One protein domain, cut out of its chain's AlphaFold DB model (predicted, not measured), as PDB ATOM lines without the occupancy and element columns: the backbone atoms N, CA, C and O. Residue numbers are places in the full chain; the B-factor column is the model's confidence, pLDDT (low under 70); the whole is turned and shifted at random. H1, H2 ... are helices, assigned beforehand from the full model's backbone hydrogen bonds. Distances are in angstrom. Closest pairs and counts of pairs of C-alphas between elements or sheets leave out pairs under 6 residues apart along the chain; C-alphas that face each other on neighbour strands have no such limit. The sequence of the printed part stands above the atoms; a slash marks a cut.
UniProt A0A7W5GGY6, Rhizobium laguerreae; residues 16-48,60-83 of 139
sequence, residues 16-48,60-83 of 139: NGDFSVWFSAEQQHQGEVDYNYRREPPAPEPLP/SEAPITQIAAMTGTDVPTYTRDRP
ATOM      1  N   ASN A  16      15.310 -43.930  14.236       94.69
ATOM      2  CA  ASN A  16      16.289 -44.405  13.249       94.69
ATOM      3  C   ASN A  16      16.988 -45.712  13.693       94.69
ATOM      4  O   ASN A  16      17.354 -46.533  12.849       94.69
ATOM      5  N   GLY A  17      17.163 -45.917  15.002       94.88
ATOM      6  CA  GLY A  17      17.680 -47.161  15.571       94.88
ATOM      7  C   GLY A  17      16.668 -48.305  15.475       94.88
ATOM      8  O   GLY A  17      17.020 -49.386  15.001       94.88
ATOM      9  N   ASP A  18      15.402 -48.048  15.820       94.81
ATOM     10  CA  ASP A  18      14.305 -49.030  15.745       94.81
ATOM     11  C   ASP A  18      14.091 -49.574  14.325       94.81
ATOM     12  O   ASP A  18      13.726 -50.737  14.130       94.81
ATOM     13  N   PHE A  19      14.357 -48.745  13.313       94.88
ATOM     14  CA  PHE A  19      14.245 -49.109  11.899       94.88
ATOM     15  C   PHE A  19      15.586 -49.470  11.248       94.88
ATOM     16  O   PHE A  19      15.680 -49.525  10.023       94.88
ATOM     17  N   SER A  20      16.609 -49.789  12.052       94.69
ATOM     18  CA  SER A  20      17.864 -50.389  11.578       94.69
ATOM     19  C   SER A  20      18.637 -49.521  10.571       94.69
ATOM     20  O   SER A  20      19.291 -50.043   9.665       94.69
ATOM     21  N   VAL A  21      18.559 -48.195  10.705       94.25
ATOM     22  CA  VAL A  21      19.278 -47.231   9.852       94.25
ATOM     23  C   VAL A  21      20.256 -46.354  10.633       94.25
ATOM     24  O   VAL A  21      21.087 -45.690  10.022       94.25
ATOM     25  N   TRP A  22      20.222 -46.399  11.966       94.62
ATOM     26  CA  TRP A  22      21.221 -45.776  12.829       94.62
ATOM     27  C   TRP A  22      21.822 -46.775  13.820       94.62
ATOM     28  O   TRP A  22      21.115 -47.645  14.327       94.62
ATOM     29  N   PHE A  23      23.115 -46.626  14.124       91.88
ATOM     30  CA  PHE A  23      23.853 -47.527  15.014       91.88
ATOM     31  C   PHE A  23      24.643 -46.771  16.078       91.88
ATOM     32  O   PHE A  23      25.261 -45.733  15.818       91.88
ATOM     33  N   SER A  24      24.698 -47.340  17.280       91.50
ATOM     34  CA  SER A  24      25.567 -46.840  18.338       91.50
ATOM     35  C   SER A  24      27.043 -47.128  18.027       91.50
ATOM     36  O   SER A  24      27.385 -47.995  17.219       91.50
ATOM     37  N   ALA A  25      27.948 -46.404  18.691       88.88
ATOM     38  CA  ALA A  25      29.384 -46.678  18.583       88.88
ATOM     39  C   ALA A  25      29.742 -48.089  19.089       88.88
ATOM     40  O   ALA A  25      30.650 -48.721  18.563       88.88
ATOM     41  N   GLU A  26      29.002 -48.593  20.080       89.19
ATOM     42  CA  GLU A  26      29.179 -49.940  20.616       89.19
ATOM     43  C   GLU A  26      28.764 -51.012  19.600       89.19
ATOM     44  O   GLU A  26      29.563 -51.898  19.309       89.19
ATOM     45  N   GLN A  27      27.579 -50.883  18.989       87.88
ATOM     46  CA  GLN A  27      27.104 -51.803  17.943       87.88
ATOM     47  C   GLN A  27      28.067 -51.839  16.753       87.88
ATOM     48  O   GLN A  27      28.403 -52.909  16.244       87.88
ATOM     49  N   GLN A  28      28.551 -50.665  16.334       85.00
ATOM     50  CA  GLN A  28      29.557 -50.543  15.283       85.00
ATOM     51  C   GLN A  28      30.872 -51.238  15.667       85.00
ATOM     52  O   GLN A  28      31.444 -51.939  14.836       85.00
ATOM     53  N   HIS A  29      31.345 -51.069  16.907       80.69
ATOM     54  CA  HIS A  29      32.592 -51.668  17.389       80.69
ATOM     55  C   HIS A  29      32.505 -53.193  17.537       80.69
ATOM     56  O   HIS A  29      33.439 -53.900  17.173       80.69
ATOM     57  N   GLN A  30      31.379 -53.705  18.033       83.25
ATOM     58  CA  GLN A  30      31.142 -55.142  18.206       83.25
ATOM     59  C   GLN A  30      30.844 -55.856  16.875       83.25
ATOM     60  O   GLN A  30      30.855 -57.084  16.815       83.25
ATOM     61  N   GLY A  31      30.589 -55.104  15.798       74.31
ATOM     62  CA  GLY A  31      30.196 -55.662  14.505       74.31
ATOM     63  C   GLY A  31      28.777 -56.238  14.500       74.31
ATOM     64  O   GLY A  31      28.433 -57.033  13.629       74.31
ATOM     65  N   GLU A  32      27.948 -55.837  15.462       81.94
ATOM     66  CA  GLU A  32      26.558 -56.269  15.615       81.94
ATOM     67  C   GLU A  32      25.606 -55.281  14.936       81.94
ATOM     68  O   GLU A  32      24.664 -54.761  15.532       81.94
ATOM     69  N   VAL A  33      25.877 -54.986  13.664       87.69
ATOM     70  CA  VAL A  33      25.068 -54.062  12.869       87.69
ATOM     71  C   VAL A  33      24.075 -54.848  12.021       87.69
ATOM     72  O   VAL A  33      24.449 -55.585  11.105       87.69
ATOM     73  N   ASP A  34      22.793 -54.651  12.309       91.50
ATOM     74  CA  ASP A  34      21.698 -55.035  11.426       91.50
ATOM     75  C   ASP A  34      21.297 -53.803  10.615       91.50
ATOM     76  O   ASP A  34      20.581 -52.939  11.110       91.50
ATOM     77  N   TYR A  35      21.783 -53.695   9.376       91.50
ATOM     78  CA  TYR A  35      21.402 -52.607   8.476       91.50
ATOM     79  C   TYR A  35      20.160 -53.007   7.693       91.50
ATOM     80  O   TYR A  35      20.175 -53.967   6.920       91.50
ATOM     81  N   ASN A  36      19.068 -52.272   7.904       93.88
ATOM     82  CA  ASN A  36      17.781 -52.515   7.266       93.88
ATOM     83  C   ASN A  36      17.331 -53.988   7.415       93.88
ATOM     84  O   ASN A  36      16.977 -54.652   6.436       93.88
ATOM     85  N   TYR A  37      17.404 -54.503   8.652       92.69
ATOM     86  CA  TYR A  37      17.087 -55.888   9.054       92.69
ATOM     87  C   TYR A  37      17.981 -56.976   8.460       92.69
ATOM     88  O   TYR A  37      17.673 -58.166   8.563       92.69
ATOM     89  N   ARG A  38      19.092 -56.593   7.829       88.62
ATOM     90  CA  ARG A  38      20.095 -57.525   7.334       88.62
ATOM     91  C   ARG A  38      21.357 -57.402   8.170       88.62
ATOM     92  O   ARG A  38      21.993 -56.350   8.179       88.62
ATOM     93  N   ARG A  39      21.759 -58.516   8.786       88.50
ATOM     94  CA  ARG A  39      23.057 -58.619   9.451       88.50
ATOM     95  C   ARG A  39      24.165 -58.342   8.454       88.50
ATOM     96  O   ARG A  39      24.309 -59.059   7.455       88.50
ATOM     97  N   GLU A  40      24.947 -57.316   8.736       76.31
ATOM     98  CA  GLU A  40      26.204 -57.109   8.047       76.31
ATOM     99  C   GLU A  40      27.309 -57.910   8.730       76.31
ATOM    100  O   GLU A  40      27.260 -58.134   9.944       76.31
ATOM    101  N   PRO A  41      28.312 -58.375   7.969       68.00
ATOM    102  CA  PRO A  41      29.547 -58.788   8.606       68.00
ATOM    103  C   PRO A  41      30.097 -57.596   9.403       68.00
ATOM    104  O   PRO A  41      29.918 -56.453   8.962       68.00
ATOM    105  N   PRO A  42      30.792 -57.839  10.530       62.09
ATOM    106  CA  PRO A  42      31.571 -56.800  11.180       62.09
ATOM    107  C   PRO A  42      32.346 -56.039  10.114       62.09
ATOM    108  O   PRO A  42      32.966 -56.664   9.241       62.09
ATOM    109  N   ALA A  43      32.271 -54.705  10.149       55.88
ATOM    110  CA  ALA A  43      33.166 -53.913   9.327       55.88
ATOM    111  C   ALA A  43      34.569 -54.467   9.597       55.88
ATOM    112  O   ALA A  43      34.904 -54.649  10.774       55.88
ATOM    113  N   PRO A  44      35.352 -54.830   8.562       51.41
ATOM    114  CA  PRO A  44      36.720 -55.234   8.812       51.41
ATOM    115  C   PRO A  44      37.313 -54.127   9.672       51.41
ATOM    116  O   PRO A  44      37.164 -52.951   9.313       51.41
ATOM    117  N   GLU A  45      37.894 -54.487  10.827       45.41
ATOM    118  CA  GLU A  45      38.680 -53.523  11.593       45.41
ATOM    119  C   GLU A  45      39.512 -52.748  10.575       45.41
ATOM    120  O   GLU A  45      40.025 -53.388   9.642       45.41
ATOM    121  N   PRO A  46      39.608 -51.407  10.660       42.34
ATOM    122  CA  PRO A  46      40.559 -50.706   9.828       42.34
ATOM    123  C   PRO A  46      41.903 -51.332  10.172       42.34
ATOM    124  O   PRO A  46      42.465 -51.060  11.230       42.34
ATOM    125  N   LEU A  47      42.354 -52.258   9.323       35.78
ATOM    126  CA  LEU A  47      43.577 -53.007   9.523       35.78
ATOM    127  C   LEU A  47      44.620 -51.938   9.830       35.78
ATOM    128  O   LEU A  47      44.709 -50.985   9.043       35.78
ATOM    129  N   PRO A  48      45.364 -52.024  10.946       32.69
ATOM    130  CA  PRO A  48      46.415 -51.063  11.201       32.69
ATOM    131  C   PRO A  48      47.335 -51.066   9.973       32.69
ATOM    132  O   PRO A  48      48.019 -52.049   9.691       32.69
ATOM    133  N   SER A  60      43.367 -41.248  -4.953       42.00
ATOM    134  CA  SER A  60      42.734 -40.389  -3.934       42.00
ATOM    135  C   SER A  60      42.314 -41.178  -2.693       42.00
ATOM    136  O   SER A  60      42.005 -42.362  -2.809       42.00
ATOM    137  N   GLU A  61      42.325 -40.540  -1.518       50.03
ATOM    138  CA  GLU A  61      41.823 -41.073  -0.240       50.03
ATOM    139  C   GLU A  61      40.563 -41.931  -0.433       50.03
ATOM    140  O   GLU A  61      39.710 -41.570  -1.243       50.03
ATOM    141  N   ALA A  62      40.443 -43.052   0.293       63.91
ATOM    142  CA  ALA A  62      39.321 -43.986   0.165       63.91
ATOM    143  C   ALA A  62      37.979 -43.227   0.018       63.91
ATOM    144  O   ALA A  62      37.723 -42.347   0.842       63.91
ATOM    145  N   PRO A  63      37.121 -43.532  -0.983       68.69
ATOM    146  CA  PRO A  63      35.939 -42.721  -1.310       68.69
ATOM    147  C   PRO A  63      35.054 -42.365  -0.108       68.69
ATOM    148  O   PRO A  63      34.509 -41.269  -0.040       68.69
ATOM    149  N   ILE A  64      34.971 -43.257   0.883       72.75
ATOM    150  CA  ILE A  64      34.226 -43.041   2.127       72.75
ATOM    151  C   ILE A  64      34.755 -41.872   2.974       72.75
ATOM    152  O   ILE A  64      33.964 -41.144   3.565       72.75
ATOM    153  N   THR A  65      36.072 -41.651   3.006       76.31
ATOM    154  CA  THR A  65      36.709 -40.553   3.749       76.31
ATOM    155  C   THR A  65      36.333 -39.206   3.152       76.31
ATOM    156  O   THR A  65      35.924 -38.299   3.874       76.31
ATOM    157  N   GLN A  66      36.403 -39.097   1.825       74.06
ATOM    158  CA  GLN A  66      36.001 -37.889   1.108       74.06
ATOM    159  C   GLN A  66      34.504 -37.604   1.297       74.06
ATOM    160  O   GLN A  66      34.131 -36.467   1.572       74.06
ATOM    161  N   ILE A  67      33.647 -38.631   1.219       75.88
ATOM    162  CA  ILE A  67      32.199 -38.479   1.427       75.88
ATOM    163  C   ILE A  67      31.890 -38.005   2.855       75.88
ATOM    164  O   ILE A  67      31.138 -37.045   3.030       75.88
ATOM    165  N   ALA A  68      32.497 -38.623   3.872       80.25
ATOM    166  CA  ALA A  68      32.318 -38.206   5.262       80.25
ATOM    167  C   ALA A  68      32.734 -36.736   5.457       80.25
ATOM    168  O   ALA A  68      31.963 -35.927   5.984       80.25
ATOM    169  N   ALA A  69      33.892 -36.349   4.911       81.25
ATOM    170  CA  ALA A  69      34.378 -34.974   4.967       81.25
ATOM    171  C   ALA A  69      33.430 -33.973   4.279       81.25
ATOM    172  O   ALA A  69      33.219 -32.874   4.795       81.25
ATOM    173  N   MET A  70      32.803 -34.344   3.154       76.75
ATOM    174  CA  MET A  70      31.810 -33.502   2.468       76.75
ATOM    175  C   MET A  70      30.568 -33.236   3.326       76.75
ATOM    176  O   MET A  70      30.014 -32.140   3.262       76.75
ATOM    177  N   THR A  71      30.180 -34.194   4.172       77.00
ATOM    178  CA  THR A  71      29.105 -34.016   5.165       77.00
ATOM    179  C   THR A  71      29.552 -33.288   6.439       77.00
ATOM    180  O   THR A  71      28.725 -32.987   7.295       77.00
ATOM    181  N   GLY A  72      30.843 -32.958   6.564       83.75
ATOM    182  CA  GLY A  72      31.403 -32.273   7.730       83.75
ATOM    183  C   GLY A  72      31.617 -33.182   8.943       83.75
ATOM    184  O   GLY A  72      31.581 -32.691  10.071       83.75
ATOM    185  N   THR A  73      31.824 -34.486   8.736       84.31
ATOM    186  CA  THR A  73      32.015 -35.462   9.819       84.31
ATOM    187  C   THR A  73      33.110 -36.490   9.501       84.31
ATOM    188  O   THR A  73      33.668 -36.505   8.405       84.31
ATOM    189  N   ASP A  74      33.464 -37.325  10.477       82.69
ATOM    190  CA  ASP A  74      34.439 -38.413  10.344       82.69
ATOM    191  C   ASP A  74      33.795 -39.715   9.829       82.69
ATOM    192  O   ASP A  74      32.580 -39.889   9.869       82.69
ATOM    193  N   VAL A  75      34.607 -40.658   9.338       80.69
ATOM    194  CA  VAL A  75      34.113 -41.934   8.783       80.69
ATOM    195  C   VAL A  75      33.296 -42.759   9.797       80.69
ATOM    196  O   VAL A  75      32.211 -43.218   9.425       80.69
ATOM    197  N   PRO A  76      33.743 -42.962  11.056       82.81
ATOM    198  CA  PRO A  76      32.924 -43.627  12.073       82.81
ATOM    199  C   PRO A  76      31.549 -42.983  12.265       82.81
ATOM    200  O   PRO A  76      30.541 -43.685  12.269       82.81
ATOM    201  N   THR A  77      31.482 -41.656  12.374       86.19
ATOM    202  CA  THR A  77      30.213 -40.935  12.520       86.19
ATOM    203  C   THR A  77      29.349 -41.031  11.263       86.19
ATOM    204  O   THR A  77      28.167 -41.342  11.379       86.19
ATOM    205  N   TYR A  78      29.935 -40.873  10.075       83.62
ATOM    206  CA  TYR A  78      29.234 -40.996   8.794       83.62
ATOM    207  C   TYR A  78      28.596 -42.380   8.599       83.62
ATOM    208  O   TYR A  78      27.479 -42.497   8.114       83.62
ATOM    209  N   THR A  79      29.293 -43.448   8.987       84.81
ATOM    210  CA  THR A  79      28.835 -44.831   8.753       84.81
ATOM    211  C   THR A  79      27.822 -45.343   9.781       84.81
ATOM    212  O   THR A  79      27.261 -46.428   9.582       84.81
ATOM    213  N   ARG A  80      27.575 -44.577  10.854       89.12
ATOM    214  CA  ARG A  80      26.558 -44.876  11.873       89.12
ATOM    215  C   ARG A  80      25.153 -44.458  11.473       89.12
ATOM    216  O   ARG A  80      24.228 -45.059  11.988       89.12
ATOM    217  N   ASP A  81      24.990 -43.475  10.592       90.12
ATOM    218  CA  ASP A  81      23.685 -43.027  10.094       90.12
ATOM    219  C   ASP A  81      23.592 -43.336   8.599       90.12
ATOM    220  O   ASP A  81      24.326 -42.779   7.779       90.12
ATOM    221  N   ARG A  82      22.761 -44.315   8.250       88.56
ATOM    222  CA  ARG A  82      22.736 -44.913   6.921       88.56
ATOM    223  C   ARG A  82      21.435 -44.622   6.199       88.56
ATOM    224  O   ARG A  82      20.368 -44.568   6.801       88.56
ATOM    225  N   PRO A  83      21.486 -44.490   4.867       89.50
ATOM    226  CA  PRO A  83      20.313 -44.094   4.119       89.50
ATOM    227  C   PRO A  83      19.299 -45.246   4.079       89.50
ATOM    228  O   PRO A  83      19.643 -46.388   3.760       89.50
TER     229      PRO A  83
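Overview. This is residues 16 to 48 and 60 to 83 of the 139 residues of a protein of Rhizobium laguerreae (UniProt A0A7W5GGY6). With little regular structure, this is mostly loop chain with three short helices, H3 lying between H2, which packs crosswise on it, and H1 near its other end. A long loop, residues 31 to 48, follows H1 and folds back on itself in a short antiparallel pairing of residues 34 to 35 with 38 to 39. The 57 printed residues, 20 of them in H1, H2 and H3 in that order, are all helix by class, with no named strand; the whole is compact, radius of gyration of the C-alphas 11.7 A, spanning 33 by 25 by 17 A.

Along the chain. Find C-alpha 25 at (29.384, -46.678, 18.583), where H1, residues 25 to 30, begins. H2, residues 63 to 70, runs 10.8 A. H3, residues 75 to 80, ends at C-alpha 80 (26.558, -44.876, 11.873).

Arrangement. Look at Ala 68 and Val 75: their C-alphas, 5.4 A apart, are the closest where H2 and H3 touch, about perpendicular at 88 degrees. H1 and H3 are close but not clearly touching, C-alphas of Gln 28 and Arg 80 closest at 7.3 A. H1 and H2 are apart. In H1, H2 and H3 every O i to N i+4 pair is within hydrogen-bond range.

Size, cuts and confidence. Residues 49 to 59 are not printed; C-alphas 48 and 60 stand 18.9 A apart across this cut. The H2 to H3 link is tight. Residues 41 to 48 and 60 to 63 have pLDDT under 70.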